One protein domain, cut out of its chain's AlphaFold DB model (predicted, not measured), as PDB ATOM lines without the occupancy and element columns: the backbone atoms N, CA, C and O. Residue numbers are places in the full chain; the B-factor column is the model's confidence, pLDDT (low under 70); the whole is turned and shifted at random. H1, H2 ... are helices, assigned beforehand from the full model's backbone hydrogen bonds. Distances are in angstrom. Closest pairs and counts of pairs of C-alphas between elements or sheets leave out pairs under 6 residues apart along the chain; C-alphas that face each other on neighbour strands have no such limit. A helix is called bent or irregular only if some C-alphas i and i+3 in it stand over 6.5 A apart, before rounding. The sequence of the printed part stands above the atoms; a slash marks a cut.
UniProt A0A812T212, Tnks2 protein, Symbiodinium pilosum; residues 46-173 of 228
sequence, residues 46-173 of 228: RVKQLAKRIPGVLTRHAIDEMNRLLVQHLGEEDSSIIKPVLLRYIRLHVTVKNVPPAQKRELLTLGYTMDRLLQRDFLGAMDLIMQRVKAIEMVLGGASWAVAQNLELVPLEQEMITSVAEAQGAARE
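Overview. This is residues 46 to 173 of the 228 residues of the protein "Tnks2 protein" of Symbiodinium pilosum (UniProt A0A812T212). Three helices, H3, H4 and H5, lie side by side in a row, the chain turning back from each to the next, and short H6 folds back on the later part of H5. H2 crosses the row's H3 side steeply, H1 makes a corner at the beginning of H2, and residues 158 to 173, with H7, stick out as a free arm. The printed part has 128 residues with seven named helices, H1 to H7 in order, and no named strand; the class is all helix. The whole is loose, with a radius of gyration of the C-alphas of 17.5 A, and spans 57 by 41 by 29 A.

Along the chain. H1, residues 46 to 53, begins at C-alpha 46, (167.418, 149.272, 129.100). H2, residues 57 to 74, is 25.6 A long from first to last C-alpha. H3 is residues 85 to 94; it is neither bent nor irregular, but only just: C-alphas 91 and 94 are 6.0 A apart. H4, residues 101 to 118, is 25.7 A long. H5, residues 122 to 140, is the longest helix, 27.2 A, and begins at C-alpha 122, (159.107, 129.445, 147.453). H6 is residues 145 to 151. H7, residues 164 to 173, is 14.1 A long and ends at C-alpha 173, (131.779, 144.130, 178.310).

Arrangement. H1 touches H2 at residues 57 to 58 alone, at a steep tilt of 64 degrees, opposite ways; the closest C-alphas, of Ala 51 and Leu 58, are 6.8 A apart. H2, with residues 63 to 70 alone, touches H3 at a steep tilt of 63 degrees, the same way, closest at the C-alphas of Met 66 and Tyr 89, 6.4 A. H3 and H4 form a helical hairpin at a shallow tilt of 24 degrees, the closest C-alphas being those of Leu 87 and Gly 111, 4.9 A; H4 touches H3 with residues 107 to 115 alone. H4, with residues 109 to 117 alone, forms a hairpin with H5 at 20 degrees, closest at the C-alphas of Thr 113 and Ala 125, 4.8 A. H5, with residues 131 to 139 alone, forms a hairpin with H6 at 32 degrees, closest at the C-alphas of Ala 135 and Ala 148, 4.7 A. H7 touches no helix. In H1, H2, H3, H4, H5 and H7 every O i to N i+4 pair is within hydrogen-bond range; in H6 1 of 3 is, beside 3 of 4 O i to N i+3 pairs.

Size, cuts and confidence. The C-alphas farthest apart, of Arg 53 and Glu 173, are 61.8 A apart. Without residues 158 to 173 the body spans 45 by 34 by 27 A. The printed part has no cut, and the link from H6 to H7, 12 residues, is long. The mean pLDDT of the printed part is 87.8; residues 76 to 82 and 158 to 159 are under 70.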
ATOM      1  N   ARG A  46     166.348 150.151 128.608       80.19
ATOM      2  CA  ARG A  46     167.418 149.272 129.100       80.19
ATOM      3  C   ARG A  46     166.947 148.325 130.198       80.19
ATOM      4  O   ARG A  46     167.438 147.205 130.255       80.19
ATOM      5  N   VAL A  47     165.952 148.698 131.007       84.69
ATOM      6  CA  VAL A  47     165.500 147.897 132.165       84.69
ATOM      7  C   VAL A  47     164.998 146.512 131.742       84.69
ATOM      8  O   VAL A  47     165.426 145.498 132.289       84.69
ATOM      9  N   LYS A  48     164.145 146.446 130.709       86.44
ATOM     10  CA  LYS A  48     163.627 145.168 130.181       86.44
ATOM     11  C   LYS A  48     164.730 144.307 129.563       86.44
ATOM     12  O   LYS A  48     164.706 143.089 129.705       86.44
ATOM     13  N   GLN A  49     165.679 144.927 128.858       88.50
ATOM     14  CA  GLN A  49     166.810 144.210 128.263       88.50
ATOM     15  C   GLN A  49     167.745 143.670 129.344       88.50
ATOM     16  O   GLN A  49     168.176 142.522 129.265       88.50
ATOM     17  N   LEU A  50     168.008 144.470 130.376       88.31
ATOM     18  CA  LEU A  50     168.849 144.095 131.498       88.31
ATOM     19  C   LEU A  50     168.231 142.942 132.295       88.31
ATOM     20  O   LEU A  50     168.925 141.969 132.559       88.31
ATOM     21  N   ALA A  51     166.923 142.987 132.571       89.31
ATOM     22  CA  ALA A  51     166.210 141.892 133.235       89.31
ATOM     23  C   ALA A  51     166.289 140.563 132.463       89.31
ATOM     24  O   ALA A  51     166.375 139.504 133.075       89.31
ATOM     25  N   LYS A  52     166.275 140.613 131.121       90.88
ATOM     26  CA  LYS A  52     166.420 139.422 130.266       90.88
ATOM     27  C   LYS A  52     167.853 138.893 130.220       90.88
ATOM     28  O   LYS A  52     168.042 137.687 130.139       90.88
ATOM     29  N   ARG A  53     168.848 139.785 130.217       92.75
ATOM     30  CA  ARG A  53     170.273 139.416 130.153       92.75
ATOM     31  C   ARG A  53     170.787 138.886 131.488       92.75
ATOM     32  O   ARG A  53     171.562 137.940 131.499       92.75
ATOM     33  N   ILE A  54     170.378 139.516 132.588       92.50
ATOM     34  CA  ILE A  54     170.836 139.212 133.945       92.50
ATOM     35  C   ILE A  54     169.601 139.176 134.861       92.50
ATOM     36  O   ILE A  54     169.219 140.207 135.426       92.50
ATOM     37  N   PRO A  55     168.927 138.018 134.996       91.88
ATOM     38  CA  PRO A  55     167.760 137.911 135.862       91.88
ATOM     39  C   PRO A  55     168.143 138.211 137.317       91.88
ATOM     40  O   PRO A  55     169.197 137.803 137.799       91.88
ATOM     41  N   GLY A  56     167.292 138.962 138.018       89.81
ATOM     42  CA  GLY A  56     167.482 139.303 139.432       89.81
ATOM     43  C   GLY A  56     168.346 140.535 139.719       89.81
ATOM     44  O   GLY A  56     168.298 141.029 140.841       89.81
ATOM     45  N   VAL A  57     169.062 141.110 138.741       92.56
ATOM     46  CA  VAL A  57     169.899 142.309 138.984       92.56
ATOM     47  C   VAL A  57     169.086 143.516 139.460       92.56
ATOM     48  O   VAL A  57     169.515 144.240 140.353       92.56
ATOM     49  N   LEU A  58     167.879 143.695 138.913       90.56
ATOM     50  CA  LEU A  58     166.957 144.760 139.317       90.56
ATOM     51  C   LEU A  58     166.483 144.567 140.756       90.56
ATOM     52  O   LEU A  58     166.462 145.510 141.538       90.56
ATOM     53  N   THR A  59     166.122 143.331 141.094       91.25
ATOM     54  CA  THR A  59     165.657 142.957 142.428       91.25
ATOM     55  C   THR A  59     166.762 143.155 143.455       91.25
ATOM     56  O   THR A  59     166.519 143.778 144.480       91.25
ATOM     57  N   ARG A  60     167.983 142.696 143.155       90.44
ATOM     58  CA  ARG A  60     169.149 142.876 144.022       90.44
ATOM     59  C   ARG A  60     169.427 144.355 144.280       90.44
ATOM     60  O   ARG A  60     169.454 144.761 145.430       90.44
ATOM     61  N   HIS A  61     169.527 145.159 143.221       90.75
ATOM     62  CA  HIS A  61     169.757 146.598 143.355       90.75
ATOM     63  C   HIS A  61     168.652 147.292 144.165       90.75
ATOM     64  O   HIS A  61     168.933 148.153 144.990       90.75
ATOM     65  N   ALA A  62     167.386 146.924 143.946       91.25
ATOM     66  CA  ALA A  62     166.279 147.479 144.716       91.25
ATOM     67  C   ALA A  62     166.374 147.117 146.207       91.25
ATOM     68  O   ALA A  62     166.110 147.967 147.050       91.25
ATOM     69  N   ILE A  63     166.755 145.880 146.538       90.81
ATOM     70  CA  ILE A  63     166.929 145.428 147.926       90.81
ATOM     71  C   ILE A  63     168.089 146.152 148.601       90.81
ATOM     72  O   ILE A  63     167.917 146.626 149.721       90.81
ATOM     73  N   ASP A  64     169.225 146.285 147.918       89.56
ATOM     74  CA  ASP A  64     170.391 147.005 148.438       89.56
ATOM     75  C   ASP A  64     170.022 148.466 148.760       89.56
ATOM     76  O   ASP A  64     170.338 148.973 149.837       89.56
ATOM     77  N   GLU A  65     169.255 149.118 147.881       89.88
ATOM     78  CA  GLU A  65     168.776 150.484 148.104       89.88
ATOM     79  C   GLU A  65     167.738 150.573 149.238       89.88
ATOM     80  O   GLU A  65     167.779 151.499 150.049       89.88
ATOM     81  N   MET A  66     166.826 149.600 149.351       89.81
ATOM     82  CA  MET A  66     165.882 149.534 150.473       89.81
ATOM     83  C   MET A  66     166.605 149.347 151.809       89.81
ATOM     84  O   MET A  66     166.275 150.035 152.773       89.81
ATOM     85  N   ASN A  67     167.617 148.478 151.866       88.06
ATOM     86  CA  ASN A  67     168.450 148.297 153.053       88.06
ATOM     87  C   ASN A  67     169.172 149.590 153.425       88.06
ATOM     88  O   ASN A  67     169.103 150.008 154.579       88.06
ATOM     89  N   ARG A  68     169.769 150.286 152.450       87.81
ATOM     90  CA  ARG A  68     170.420 151.585 152.672       87.81
ATOM     91  C   ARG A  68     169.475 152.597 153.331       87.81
ATOM     92  O   ARG A  68     169.858 153.265 154.289       87.81
ATOM     93  N   LEU A  69     168.233 152.690 152.847       88.94
ATOM     94  CA  LEU A  69     167.220 153.599 153.398       88.94
ATOM     95  C   LEU A  69     166.757 153.193 154.804       88.94
ATOM     96  O   LEU A  69     166.557 154.062 155.656       88.94
ATOM     97  N   LEU A  70     166.611 151.889 155.053       87.25
ATOM     98  CA  LEU A  70     166.219 151.355 156.358       87.25
ATOM     99  C   LEU A  70     167.304 151.572 157.414       87.25
ATOM    100  O   LEU A  70     166.980 152.029 158.509       87.25
ATOM    101  N   VAL A  71     168.572 151.304 157.086       86.25
ATOM    102  CA  VAL A  71     169.721 151.568 157.970       86.25
ATOM    103  C   VAL A  71     169.781 153.055 158.315       86.25
ATOM    104  O   VAL A  71     169.875 153.410 159.487       86.25
ATOM    105  N   GLN A  72     169.610 153.935 157.321       86.25
ATOM    106  CA  GLN A  72     169.594 155.385 157.538       86.25
ATOM    107  C   GLN A  72     168.465 155.844 158.478       86.25
ATOM    108  O   GLN A  72     168.668 156.773 159.255       86.25
ATOM    109  N   HIS A  73     167.278 155.234 158.402       83.75
ATOM    110  CA  HIS A  73     166.132 155.640 159.225       83.75
ATOM    111  C   HIS A  73     166.107 155.019 160.623       83.75
ATOM    112  O   HIS A  73     165.594 155.642 161.547       83.75
ATOM    113  N   LEU A  74     166.584 153.782 160.776       81.44
ATOM    114  CA  LEU A  74     166.403 152.996 162.003       81.44
ATOM    115  C   LEU A  74     167.698 152.794 162.790       81.44
ATOM    116  O   LEU A  74     167.627 152.345 163.930       81.44
ATOM    117  N   GLY A  75     168.859 153.093 162.197       76.69
ATOM    118  CA  GLY A  75     170.166 152.914 162.833       76.69
ATOM    119  C   GLY A  75     170.489 151.461 163.201       76.69
ATOM    120  O   GLY A  75     171.354 151.225 164.038       76.69
ATOM    121  N   GLU A  76     169.776 150.484 162.632       67.06
ATOM    122  CA  GLU A  76     170.058 149.065 162.849       67.06
ATOM    123  C   GLU A  76     171.138 148.587 161.879       67.06
ATOM    124  O   GLU A  76     170.932 148.603 160.668       67.06
ATOM    125  N   GLU A  77     172.247 148.104 162.432       62.12
ATOM    126  CA  GLU A  77     173.298 147.393 161.703       62.12
ATOM    127  C   GLU A  77     172.892 145.934 161.411       62.12
ATOM    128  O   GLU A  77     172.074 145.328 162.122       62.12
ATOM    129  N   ASP A  78     173.474 145.384 160.341       59.22
ATOM    130  CA  ASP A  78     173.168 144.085 159.737       59.22
ATOM    131  C   ASP A  78     173.095 142.948 160.765       59.22
ATOM    132  O   ASP A  78     174.087 142.374 161.218       59.22
ATOM    133  N   SER A  79     171.871 142.578 161.125       56.41
ATOM    134  CA  SER A  79     171.620 141.391 161.935       56.41
ATOM    135  C   SER A  79     171.713 140.172 161.018       56.41
ATOM    136  O   SER A  79     171.081 140.150 159.967       56.41
ATOM    137  N   SER A  80     172.419 139.118 161.429       55.09
ATOM    138  CA  SER A  80     172.588 137.853 160.682       55.09
ATOM    139  C   SER A  80     171.286 137.082 160.381       55.09
ATOM    140  O   SER A  80     171.312 136.009 159.778       55.09
ATOM    141  N   ILE A  81     170.138 137.619 160.797       60.31
ATOM    142  CA  ILE A  81     168.803 137.078 160.568       60.31
ATOM    143  C   ILE A  81     168.241 137.731 159.304       60.31
ATOM    144  O   ILE A  81     168.192 138.956 159.212       60.31
ATOM    145  N   ILE A  82     167.765 136.919 158.355       63.19
ATOM    146  CA  ILE A  82     167.074 137.382 157.141       63.19
ATOM    147  C   ILE A  82     165.774 138.088 157.556       63.19
ATOM    148  O   ILE A  82     164.719 137.468 157.710       63.19
ATOM    149  N   LYS A  83     165.866 139.398 157.798       71.19
ATOM    150  CA  LYS A  83     164.736 140.254 158.162       71.19
ATOM    151  C   LYS A  83     163.848 140.494 156.930       71.19
ATOM    152  O   LYS A  83     164.356 140.517 155.809       71.19
ATOM    153  N   PRO A  84     162.530 140.692 157.114       77.88
ATOM    154  CA  PRO A  84     161.631 141.071 156.029       77.88
ATOM    155  C   PRO A  84     161.926 142.515 155.584       77.88
ATOM    156  O   PRO A  84     161.418 143.483 156.159       77.88
ATOM    157  N   VAL A  85     162.822 142.656 154.604       84.88
ATOM    158  CA  VAL A  85     163.326 143.946 154.112       84.88
ATOM    159  C   VAL A  85     162.204 144.729 153.438       84.88
ATOM    160  O   VAL A  85     162.014 145.913 153.727       84.88
ATOM    161  N   LEU A  86     161.417 144.078 152.574       90.06
ATOM    162  CA  LEU A  86     160.407 144.780 151.788       90.06
ATOM    163  C   LEU A  86     159.219 145.206 152.635       90.06
ATOM    164  O   LEU A  86     158.771 146.345 152.508       90.06
ATOM    165  N   LEU A  87     158.709 144.344 153.518       91.31
ATOM    166  CA  LEU A  87     157.592 144.725 154.384       91.31
ATOM    167  C   LEU A  87     157.940 145.905 155.279       91.31
ATOM    168  O   LEU A  87     157.121 146.810 155.451       91.31
ATOM    169  N   ARG A  88     159.155 145.922 155.833       89.31
ATOM    170  CA  ARG A  88     159.608 147.033 156.666       89.31
ATOM    171  C   ARG A  88     159.705 148.322 155.860       89.31
ATOM    172  O   ARG A  88     159.203 149.349 156.309       89.31
ATOM    173  N   TYR A  89     160.286 148.254 154.664       90.75
ATOM    174  CA  TYR A  89     160.361 149.398 153.760       90.75
ATOM    175  C   TYR A  89     158.968 149.937 153.403       90.75
ATOM    176  O   TYR A  89     158.724 151.139 153.508       90.75
ATOM    177  N   ILE A  90     158.033 149.054 153.039       90.94
ATOM    178  CA  ILE A  90     156.660 149.428 152.684       90.94
ATOM    179  C   ILE A  90     155.979 150.135 153.855       90.94
ATOM    180  O   ILE A  90     155.426 151.217 153.664       90.94
ATOM    181  N   ARG A  91     156.074 149.572 155.064       88.81
ATOM    182  CA  ARG A  91     155.467 150.150 156.271       88.81
ATOM    183  C   ARG A  91     156.041 151.512 156.642       88.81
ATOM    184  O   ARG A  91     155.310 152.401 157.062       88.81
ATOM    185  N   LEU A  92     157.352 151.677 156.498       87.75
ATOM    186  CA  LEU A  92     158.027 152.891 156.943       87.75
ATOM    187  C   LEU A  92     157.947 154.026 155.916       87.75
ATOM    188  O   LEU A  92     157.811 155.185 156.291       87.75
ATOM    189  N   HIS A  93     158.022 153.713 154.621       86.06
ATOM    190  CA  HIS A  93     158.177 154.731 153.574       86.06
ATOM    191  C   HIS A  93     156.987 154.855 152.628       86.06
ATOM    192  O   HIS A  93     156.809 155.906 152.003       86.06
ATOM    193  N   VAL A  94     156.188 153.798 152.472       84.81
ATOM    194  CA  VAL A  94     155.119 153.759 151.467       84.81
ATOM    195  C   VAL A  94     153.755 153.957 152.109       84.81
ATOM    196  O   VAL A  94     153.008 154.816 151.652       84.81
ATOM    197  N   THR A  95     153.433 153.241 153.186       83.31
ATOM    198  CA  THR A  95     152.115 153.329 153.843       83.31
ATOM    199  C   THR A  95     151.923 154.596 154.670       83.31
ATOM    200  O   THR A  95     150.788 154.934 154.978       83.31
ATOM    201  N   VAL A  96     153.002 155.323 154.981       79.38
ATOM    202  CA  VAL A  96     152.937 156.676 155.568       79.38
ATOM    203  C   VAL A  96     152.351 157.687 154.573       79.38
ATOM    204  O   VAL A  96     151.826 158.730 154.957       79.38
ATOM    205  N   LYS A  97     152.406 157.387 153.270       81.69
ATOM    206  CA  LYS A  97     151.743 158.187 152.238       81.69
ATOM    207  C   LYS A  97     150.260 157.818 152.200       81.69
ATOM    208  O   LYS A  97     149.893 156.692 152.519       81.69
ATOM    209  N   ASN A  98     149.411 158.744 151.754       83.44
ATOM    210  CA  ASN A  98     147.967 158.525 151.633       83.44
ATOM    211  C   ASN A  98     147.639 157.573 150.460       83.44
ATOM    212  O   ASN A  98     147.159 157.990 149.406       83.44
ATOM    213  N   VAL A  99     147.998 156.298 150.619       87.00
ATOM    214  CA  VAL A  99     147.821 155.239 149.628       87.00
ATOM    215  C   VAL A  99     146.406 154.667 149.762       87.00
ATOM    216  O   VAL A  99     146.026 154.240 150.854       87.00
ATOM    217  N   PRO A 100     145.628 154.594 148.668       89.81
ATOM    218  CA  PRO A 100     144.332 153.929 148.646       89.81
ATOM    219  C   PRO A 100     144.373 152.526 149.281       89.81
ATOM    220  O   PRO A 100     145.284 151.752 148.974       89.81
ATOM    221  N   PRO A 101     143.369 152.132 150.091       85.38
ATOM    222  CA  PRO A 101     143.381 150.857 150.817       85.38
ATOM    223  C   PRO A 101     143.607 149.622 149.932       85.38
ATOM    224  O   PRO A 101     144.333 148.704 150.313       85.38
ATOM    225  N   ALA A 102     143.044 149.617 148.721       85.62
ATOM    226  CA  ALA A 102     143.249 148.542 147.753       85.62
ATOM    227  C   ALA A 102     144.722 148.431 147.314       85.62
ATOM    228  O   ALA A 102     145.283 147.341 147.295       85.62
ATOM    229  N   GLN A 103     145.371 149.562 147.030       89.88
ATOM    230  CA  GLN A 103     146.779 149.606 146.622       89.88
ATOM    231  C   GLN A 103     147.709 149.260 147.788       89.88
ATOM    232  O   GLN A 103     148.682 148.533 147.599       89.88
ATOM    233  N   LYS A 104     147.376 149.705 149.008       89.50
ATOM    234  CA  LYS A 104     148.085 149.307 150.232       89.50
ATOM    235  C   LYS A 104     148.071 147.786 150.395       89.50
ATOM    236  O   LYS A 104     149.109 147.188 150.661       89.50
ATOM    237  N   ARG A 105     146.917 147.149 150.178       89.50
ATOM    238  CA  ARG A 105     146.778 145.691 150.272       89.50
ATOM    239  C   ARG A 105     147.623 144.945 149.238       89.50
ATOM    240  O   ARG A 105     148.266 143.955 149.589       89.50
ATOM    241  N   GLU A 106     147.657 145.427 147.998       91.25
ATOM    242  CA  GLU A 106     148.508 144.841 146.952       91.25
ATOM    243  C   GLU A 106     149.991 144.978 147.290       91.25
ATOM    244  O   GLU A 106     150.733 144.000 147.229       91.25
ATOM    245  N   LEU A 107     150.422 146.163 147.727       92.75
ATOM    246  CA  LEU A 107     151.805 146.397 148.141       92.75
ATOM    247  C   LEU A 107     152.223 145.454 149.268       92.75
ATOM    248  O   LEU A 107     153.276 144.833 149.176       92.75
ATOM    249  N   LEU A 108     151.385 145.293 150.294       92.50
ATOM    250  CA  LEU A 108     151.655 144.354 151.380       92.50
ATOM    251  C   LEU A 108     151.760 142.917 150.867       92.50
ATOM    252  O   LEU A 108     152.699 142.216 151.227       92.50
ATOM    253  N   THR A 109     150.849 142.491 149.991       94.81
ATOM    254  CA  THR A 109     150.889 141.145 149.397       94.81
ATOM    255  C   THR A 109     152.191 140.902 148.640       94.81
ATOM    256  O   THR A 109     152.833 139.867 148.835       94.81
ATOM    257  N   LEU A 110     152.631 141.874 147.838       94.94
ATOM    258  CA  LEU A 110     153.917 141.820 147.145       94.94
ATOM    259  C   LEU A 110     155.091 141.803 148.130       94.94
ATOM    260  O   LEU A 110     156.012 141.012 147.951       94.94
ATOM    261  N   GLY A 111     155.039 142.607 149.195       94.38
ATOM    262  CA  GLY A 111     156.044 142.624 150.258       94.38
ATOM    263  C   GLY A 111     156.212 141.262 150.931       94.38
ATOM    264  O   GLY A 111     157.314 140.719 150.932       94.38
ATOM    265  N   TYR A 112     155.117 140.662 151.415       94.81
ATOM    266  CA  TYR A 112     155.131 139.326 152.029       94.81
ATOM    267  C   TYR A 112     155.648 138.256 151.065       94.81
ATOM    268  O   TYR A 112     156.436 137.395 151.455       94.81
ATOM    269  N   THR A 113     155.220 138.315 149.804       96.06
ATOM    270  CA  THR A 113     155.646 137.361 148.773       96.06
ATOM    271  C   THR A 113     157.151 137.451 148.542       96.06
ATOM    272  O   THR A 113     157.846 136.438 148.550       96.06
ATOM    273  N   MET A 114     157.675 138.663 148.371       94.94
ATOM    274  CA  MET A 114     159.093 138.884 148.120       94.94
ATOM    275  C   MET A 114     159.965 138.516 149.319       94.94
ATOM    276  O   MET A 114     160.988 137.866 149.130       94.94
ATOM    277  N   ASP A 115     159.559 138.865 150.541       94.00
ATOM    278  CA  ASP A 115     160.311 138.497 151.744       94.00
ATOM    279  C   ASP A 115     160.369 136.968 151.920       94.00
ATOM    280  O   ASP A 115     161.430 136.429 152.242       94.00
ATOM    281  N   ARG A 116     159.288 136.237 151.599       94.62
ATOM    282  CA  ARG A 116     159.312 134.764 151.547       94.62
ATOM    283  C   ARG A 116     160.261 134.219 150.483       94.62
ATOM    284  O   ARG A 116     161.024 133.296 150.763       94.62
ATOM    285  N   LEU A 117     160.276 134.812 149.286       93.81
ATOM    286  CA  LEU A 117     161.227 134.432 148.234       93.81
ATOM    287  C   LEU A 117     162.683 134.645 148.680       93.81
ATOM    288  O   LEU A 117     163.528 133.787 148.428       93.81
ATOM    289  N   LEU A 118     162.977 135.740 149.389       91.19
ATOM    290  CA  LEU A 118     164.309 136.011 149.948       91.19
ATOM    291  C   LEU A 118     164.695 135.021 151.054       91.19
ATOM    292  O   LEU A 118     165.857 134.627 151.151       91.19
ATOM    293  N   GLN A 119     163.719 134.554 151.830       91.81
ATOM    294  CA  GLN A 119     163.881 133.496 152.832       91.81
ATOM    295  C   GLN A 119     163.953 132.081 152.231       91.81
ATOM    296  O   GLN A 119     164.097 131.113 152.974       91.81
ATOM    297  N   ARG A 120     163.902 131.943 150.896       93.50
ATOM    298  CA  ARG A 120     163.855 130.661 150.163       93.50
ATOM    299  C   ARG A 120     162.587 129.837 150.429       93.50
ATOM    300  O   ARG A 120     162.550 128.652 150.104       93.50
ATOM    301  N   ASP A 121     161.533 130.462 150.948       94.69
ATOM    302  CA  ASP A 121     160.202 129.869 151.094       94.69
ATOM    303  C   ASP A 121     159.383 130.077 149.810       94.69
ATOM    304  O   ASP A 121     158.464 130.896 149.725       94.69
ATOM    305  N   PHE A 122     159.761 129.345 148.759       96.25
ATOM    306  CA  PHE A 122     159.107 129.445 147.453       96.25
ATOM    307  C   PHE A 122     157.660 128.953 147.483       96.25
ATOM    308  O   PHE A 122     156.794 129.581 146.878       96.25
ATOM    309  N   LEU A 123     157.387 127.849 148.186       97.50
ATOM    310  CA  LEU A 123     156.038 127.285 148.272       97.50
ATOM    311  C   LEU A 123     155.104 128.248 149.008       97.50
ATOM    312  O   LEU A 123     154.041 128.581 148.489       97.50
ATOM    313  N   GLY A 124     155.548 128.801 150.139       96.50
ATOM    314  CA  GLY A 124     154.775 129.793 150.866       96.50
ATOM    315  C   GLY A 124     154.563 131.095 150.087       96.50
ATOM    316  O   GLY A 124     153.526 131.742 150.256       96.50
ATOM    317  N   ALA A 125     155.510 131.504 149.237       96.62
ATOM    318  CA  ALA A 125     155.320 132.642 148.336       96.62
ATOM    319  C   ALA A 125     154.271 132.343 147.249       96.62
ATOM    320  O   ALA A 125     153.415 133.181 146.966       96.62
ATOM    321  N   MET A 126     154.293 131.138 146.673       97.69
ATOM    322  CA  MET A 126     153.306 130.714 145.675       97.69
ATOM    323  C   MET A 126     151.895 130.615 146.263       97.69
ATOM    324  O   MET A 126     150.941 131.038 145.610       97.69
ATOM    325  N   ASP A 127     151.761 130.139 147.502       97.88
ATOM    326  CA  ASP A 127     150.475 130.094 148.202       97.88
ATOM    327  C   ASP A 127     149.883 131.497 148.398       97.88
ATOM    328  O   ASP A 127     148.695 131.702 148.141       97.88
ATOM    329  N   LEU A 128     150.701 132.489 148.781       96.75
ATOM    330  CA  LEU A 128     150.264 133.888 148.902       96.75
ATOM    331  C   LEU A 128     149.712 134.429 147.580       96.75
ATOM    332  O   LEU A 128     148.617 134.999 147.555       96.75
ATOM    333  N   ILE A 129     150.452 134.228 146.485       96.81
ATOM    334  CA  ILE A 129     150.045 134.674 145.147       96.81
ATOM    335  C   ILE A 129     148.739 133.987 144.739       96.81
ATOM    336  O   ILE A 129     147.801 134.653 144.305       96.81
ATOM    337  N   MET A 130     148.650 132.665 144.898       98.00
ATOM    338  CA  MET A 130     147.481 131.896 144.474       98.00
ATOM    339  C   MET A 130     146.222 132.294 145.249       98.00
ATOM    340  O   MET A 130     145.149 132.442 144.663       98.00
ATOM    341  N   GLN A 131     146.338 132.514 146.558       97.19
ATOM    342  CA  GLN A 131     145.209 132.978 147.362       97.19
ATOM    343  C   GLN A 131     144.782 134.402 146.993       97.19
ATOM    344  O   GLN A 131     143.586 134.686 146.941       97.19
ATOM    345  N   ARG A 132     145.728 135.284 146.638       95.69
ATOM    346  CA  ARG A 132     145.394 136.616 146.110       95.69
ATOM    347  C   ARG A 132     144.636 136.529 144.784       95.69
ATOM    348  O   ARG A 132     143.652 137.243 144.614       95.69
ATOM    349  N   VAL A 133     145.047 135.644 143.874       96.75
ATOM    350  CA  VAL A 133     144.346 135.420 142.596       96.75
ATOM    351  C   VAL A 133     142.904 134.973 142.840       96.75
ATOM    352  O   VAL A 133     141.987 135.581 142.294       96.75
ATOM    353  N   LYS A 134     142.691 133.987 143.721       97.50
ATOM    354  CA  LYS A 134     141.346 133.512 144.091       97.50
ATOM    355  C   LYS A 134     140.485 134.614 144.707       97.50
ATOM    356  O   LYS A 134     139.310 134.735 144.372       97.50
ATOM    357  N   ALA A 135     141.060 135.437 145.584       95.69
ATOM    358  CA  ALA A 135     140.353 136.568 146.176       95.69
ATOM    359  C   ALA A 135     139.895 137.571 145.101       95.69
ATOM    360  O   ALA A 135     138.737 137.986 145.100       95.69
ATOM    361  N   ILE A 136     140.769 137.919 144.150       94.88
ATOM    362  CA  ILE A 136     140.430 138.823 143.039       94.88
ATOM    363  C   ILE A 136     139.344 138.213 142.147       94.88
ATOM    364  O   ILE A 136     138.370 138.893 141.832       94.88
ATOM    365  N   GLU A 137     139.471 136.938 141.780       97.19
ATOM    366  CA  GLU A 137     138.463 136.215 140.995       97.19
ATOM    367  C   GLU A 137     137.091 136.244 141.682       97.19
ATOM    368  O   GLU A 137     136.079 136.528 141.043       97.19
ATOM    369  N   MET A 138     137.054 136.051 143.002       97.19
ATOM    370  CA  MET A 138     135.813 136.096 143.771       97.19
ATOM    371  C   MET A 138     135.156 137.485 143.749       97.19
ATOM    372  O   MET A 138     133.933 137.586 143.635       97.19
ATOM    373  N   VAL A 139     135.950 138.561 143.812       95.69
ATOM    374  CA  VAL A 139     135.445 139.939 143.660       95.69
ATOM    375  C   VAL A 139     134.898 140.172 142.253       95.69
ATOM    376  O   VAL A 139     133.827 140.757 142.106       95.69
ATOM    377  N   LEU A 140     135.587 139.686 141.214       96.38
ATOM    378  CA  LEU A 140     135.110 139.777 139.829       96.38
ATOM    379  C   LEU A 140     133.803 138.997 139.614       96.38
ATOM    380  O   LEU A 140     132.965 139.418 138.819       96.38
ATOM    381  N   GLY A 141     133.597 137.913 140.366       97.06
ATOM    382  CA  GLY A 141     132.339 137.166 140.431       97.06
ATOM    383  C   GLY A 141     131.204 137.868 141.193       97.06
ATOM    384  O   GLY A 141     130.123 137.300 141.323       97.06
ATOM    385  N   GLY A 142     131.425 139.085 141.703       96.19
ATOM    386  CA  GLY A 142     130.415 139.897 142.386       96.19
ATOM    387  C   GLY A 142     130.403 139.770 143.911       96.19
ATOM    388  O   GLY A 142     129.538 140.361 144.561       96.19
ATOM    389  N   ALA A 143     131.344 139.036 144.514       95.94
ATOM    390  CA  ALA A 143     131.470 139.019 145.966       95.94
ATOM    391  C   ALA A 143     131.991 140.362 146.500       95.94
ATOM    392  O   ALA A 143     132.728 141.091 145.831       95.94
ATOM    393  N   SER A 144     131.646 140.685 147.747       94.56
ATOM    394  CA  SER A 144     132.183 141.883 148.388       94.56
ATOM    395  C   SER A 144     133.671 141.714 148.710       94.56
ATOM    396  O   SER A 144     134.148 140.626 149.042       94.56
ATOM    397  N   TRP A 145     134.407 142.825 148.662       90.44
ATOM    398  CA  TRP A 145     135.848 142.829 148.919       90.44
ATOM    399  C   TRP A 145     136.204 142.277 150.306       90.44
ATOM    400  O   TRP A 145     137.130 141.487 150.434       90.44
ATOM    401  N   ALA A 146     135.415 142.605 151.333       90.31
ATOM    402  CA  ALA A 146     135.625 142.104 152.693       90.31
ATOM    403  C   ALA A 146     135.503 140.573 152.798       90.31
ATOM    404  O   ALA A 146     136.217 139.953 153.579       90.31
ATOM    405  N   VAL A 147     134.622 139.946 152.006       92.75
ATOM    406  CA  VAL A 147     134.502 138.481 151.983       92.75
ATOM    407  C   VAL A 147     135.700 137.872 151.255       92.75
ATOM    408  O   VAL A 147     136.254 136.883 151.728       92.75
ATOM    409  N   ALA A 148     136.142 138.483 150.149       93.06
ATOM    410  CA  ALA A 148     137.306 138.031 149.380       93.06
ATOM    411  C   ALA A 148     138.602 138.056 150.183       93.06
ATOM    412  O   ALA A 148     139.410 137.135 150.077       93.06
ATOM    413  N   GLN A 149     138.759 139.053 151.050       90.94
ATOM    414  CA  GLN A 149     139.926 139.160 151.916       90.94
ATOM    415  C   GLN A 149     140.105 137.982 152.871       90.94
ATOM    416  O   GLN A 149     141.236 137.702 153.256       90.94
ATOM    417  N   ASN A 150     139.036 137.264 153.222       91.62
ATOM    418  CA  ASN A 150     139.136 136.092 154.097       91.62
ATOM    419  C   ASN A 150     139.851 134.905 153.431       91.62
ATOM    420  O   ASN A 150     140.264 133.984 154.130       91.62
ATOM    421  N   LEU A 151     139.991 134.910 152.101       93.50
ATOM    422  CA  LEU A 151     140.778 133.906 151.382       93.50
ATOM    423  C   LEU A 151     142.276 134.220 151.404       93.50
ATOM    424  O   LEU A 151     143.099 133.343 151.158       93.50
ATOM    425  N   GLU A 152     142.648 135.467 151.680       93.75
ATOM    426  CA  GLU A 152     144.024 135.926 151.580       93.75
ATOM    427  C   GLU A 152     144.840 135.543 152.819       93.75
ATOM    428  O   GLU A 152     144.396 135.706 153.951       93.75
ATOM    429  N   LEU A 153     146.089 135.114 152.614       93.94
ATOM    430  CA  LEU A 153     146.988 134.744 153.719       93.94
ATOM    431  C   LEU A 153     147.730 135.945 154.324       93.94
ATOM    432  O   LEU A 153     148.402 135.817 155.344       93.94
ATOM    433  N   VAL A 154     147.642 137.116 153.688       91.12
ATOM    434  CA  VAL A 154     148.258 138.344 154.194       91.12
ATOM    435  C   VAL A 154     147.453 138.839 155.399       91.12
ATOM    436  O   VAL A 154     146.250 139.080 155.255       91.12
ATOM    437  N   PRO A 155     148.073 139.063 156.571       85.69
ATOM    438  CA  PRO A 155     147.367 139.582 157.737       85.69
ATOM    439  C   PRO A 155     146.644 140.894 157.425       85.69
ATOM    440  O   PRO A 155     147.167 141.741 156.696       85.69
ATOM    441  N   LEU A 156     145.431 141.069 157.951       80.81
ATOM    442  CA  LEU A 156     144.760 142.368 157.925       80.81
ATOM    443  C   LEU A 156     145.565 143.320 158.814       80.81
ATOM    444  O   LEU A 156     145.746 143.047 159.998       80.81
ATOM    445  N   GLU A 157     146.090 144.406 158.246       70.88
ATOM    446  CA  GLU A 157     146.809 145.385 159.058       70.88
ATOM    447  C   GLU A 157     145.828 146.119 159.962       70.88
ATOM    448  O   GLU A 157     144.934 146.829 159.501       70.88
ATOM    449  N   GLN A 158     146.021 145.939 161.262       66.00
ATOM    450  CA  GLN A 158     145.414 146.763 162.288       66.00
ATOM    451  C   GLN A 158     146.493 147.695 162.814       66.00
ATOM    452  O   GLN A 158     147.395 147.284 163.535       66.00
ATOM    453  N   GLU A 159     146.395 148.965 162.438       66.25
ATOM    454  CA  GLU A 159     147.197 150.048 163.011       66.25
ATOM    455  C   GLU A 159     146.588 150.476 164.352       66.25
ATOM    456  O   GLU A 159     146.231 151.631 164.564       66.25
ATOM    457  N   MET A 160     146.386 149.515 165.250       72.44
ATOM    458  CA  MET A 160     145.849 149.762 166.581       72.44
ATOM    459  C   MET A 160     146.831 149.219 167.607       72.44
ATOM    460  O   MET A 160     147.308 148.095 167.490       72.44
ATOM    461  N   ILE A 161     147.119 150.034 168.621       74.31
ATOM    462  CA  ILE A 161     147.885 149.597 169.795       74.31
ATOM    463  C   ILE A 161     147.071 148.556 170.573       74.31
ATOM    464  O   ILE A 161     147.626 147.620 171.136       74.31
ATOM    465  N   THR A 162     145.747 148.707 170.564       81.31
ATOM    466  CA  THR A 162     144.813 147.776 171.188       81.31
ATOM    467  C   THR A 162     144.817 146.441 170.454       81.31
ATOM    468  O   THR A 162     144.525 146.371 169.256       81.31
ATOM    469  N   SER A 163     145.088 145.368 171.189       78.25
ATOM    470  CA  SER A 163     144.980 144.007 170.676       78.25
ATOM    471  C   SER A 163     143.542 143.696 170.255       78.25
ATOM    472  O   SER A 163     142.576 144.174 170.849       78.25
ATOM    473  N   VAL A 164     143.369 142.812 169.267       76.12
ATOM    474  CA  VAL A 164     142.042 142.304 168.881       76.12
ATOM    475  C   VAL A 164     141.318 141.688 170.075       76.12
ATOM    476  O   VAL A 164     140.112 141.870 170.215       76.12
ATOM    477  N   ALA A 165     142.044 140.988 170.950       81.81
ATOM    478  CA  ALA A 165     141.468 140.382 172.145       81.81
ATOM    479  C   ALA A 165     140.968 141.448 173.133       81.81
ATOM    480  O   ALA A 165     139.868 141.315 173.664       81.81
ATOM    481  N   GLU A 166     141.733 142.526 173.314       85.94
ATOM    482  CA  GLU A 166     141.360 143.659 174.169       85.94
ATOM    483  C   GLU A 166     140.142 144.396 173.601       85.94
ATOM    484  O   GLU A 166     139.164 144.617 174.310       85.94
ATOM    485  N   ALA A 167     140.145 144.689 172.297       85.62
ATOM    486  CA  ALA A 167     139.022 145.333 171.622       85.62
ATOM    487  C   ALA A 167     137.747 144.470 171.674       85.62
ATOM    488  O   ALA A 167     136.648 144.980 171.895       85.62
ATOM    489  N   GLN A 168     137.877 143.151 171.498       87.69
ATOM    490  CA  GLN A 168     136.753 142.221 171.613       87.69
ATOM    491  C   GLN A 168     136.257 142.083 173.055       87.69
ATOM    492  O   GLN A 168     135.045 142.001 173.253       87.69
ATOM    493  N   GLY A 169     137.155 142.057 174.043       89.56
ATOM    494  CA  GLY A 169     136.818 142.049 175.466       89.56
ATOM    495  C   GLY A 169     136.009 143.286 175.844       89.56
ATOM    496  O   GLY A 169     134.866 143.152 176.275       89.56
ATOM    497  N   ALA A 170     136.528 144.473 175.524       88.94
ATOM    498  CA  ALA A 170     135.844 145.744 175.747       88.94
ATOM    499  C   ALA A 170     134.478 145.803 175.039       88.94
ATOM    500  O   ALA A 170     133.484 146.228 175.622       88.94
ATOM    501  N   ALA A 171     134.380 145.316 173.796       89.94
ATOM    502  CA  ALA A 171     133.107 145.270 173.077       89.94
ATOM    503  C   ALA A 171     132.095 144.298 173.713       89.94
ATOM    504  O   ALA A 171     130.889 144.555 173.683       89.94
ATOM    505  N   ARG A 172     132.556 143.167 174.264       91.62
ATOM    506  CA  ARG A 172     131.701 142.213 174.988       91.62
ATOM    507  C   ARG A 172     131.220 142.808 176.304       91.62
ATOM    508  O   ARG A 172     130.027 142.714 176.578       91.62
ATOM    509  N   GLU A 173     132.108 143.442 177.060       90.75
ATOM    510  CA  GLU A 173     131.779 144.130 178.310       90.75
ATOM    511  C   GLU A 173     130.786 145.263 178.067       90.75
ATOM    512  O   GLU A 173     129.737 145.283 178.699       90.75
TER     513      GLU A 173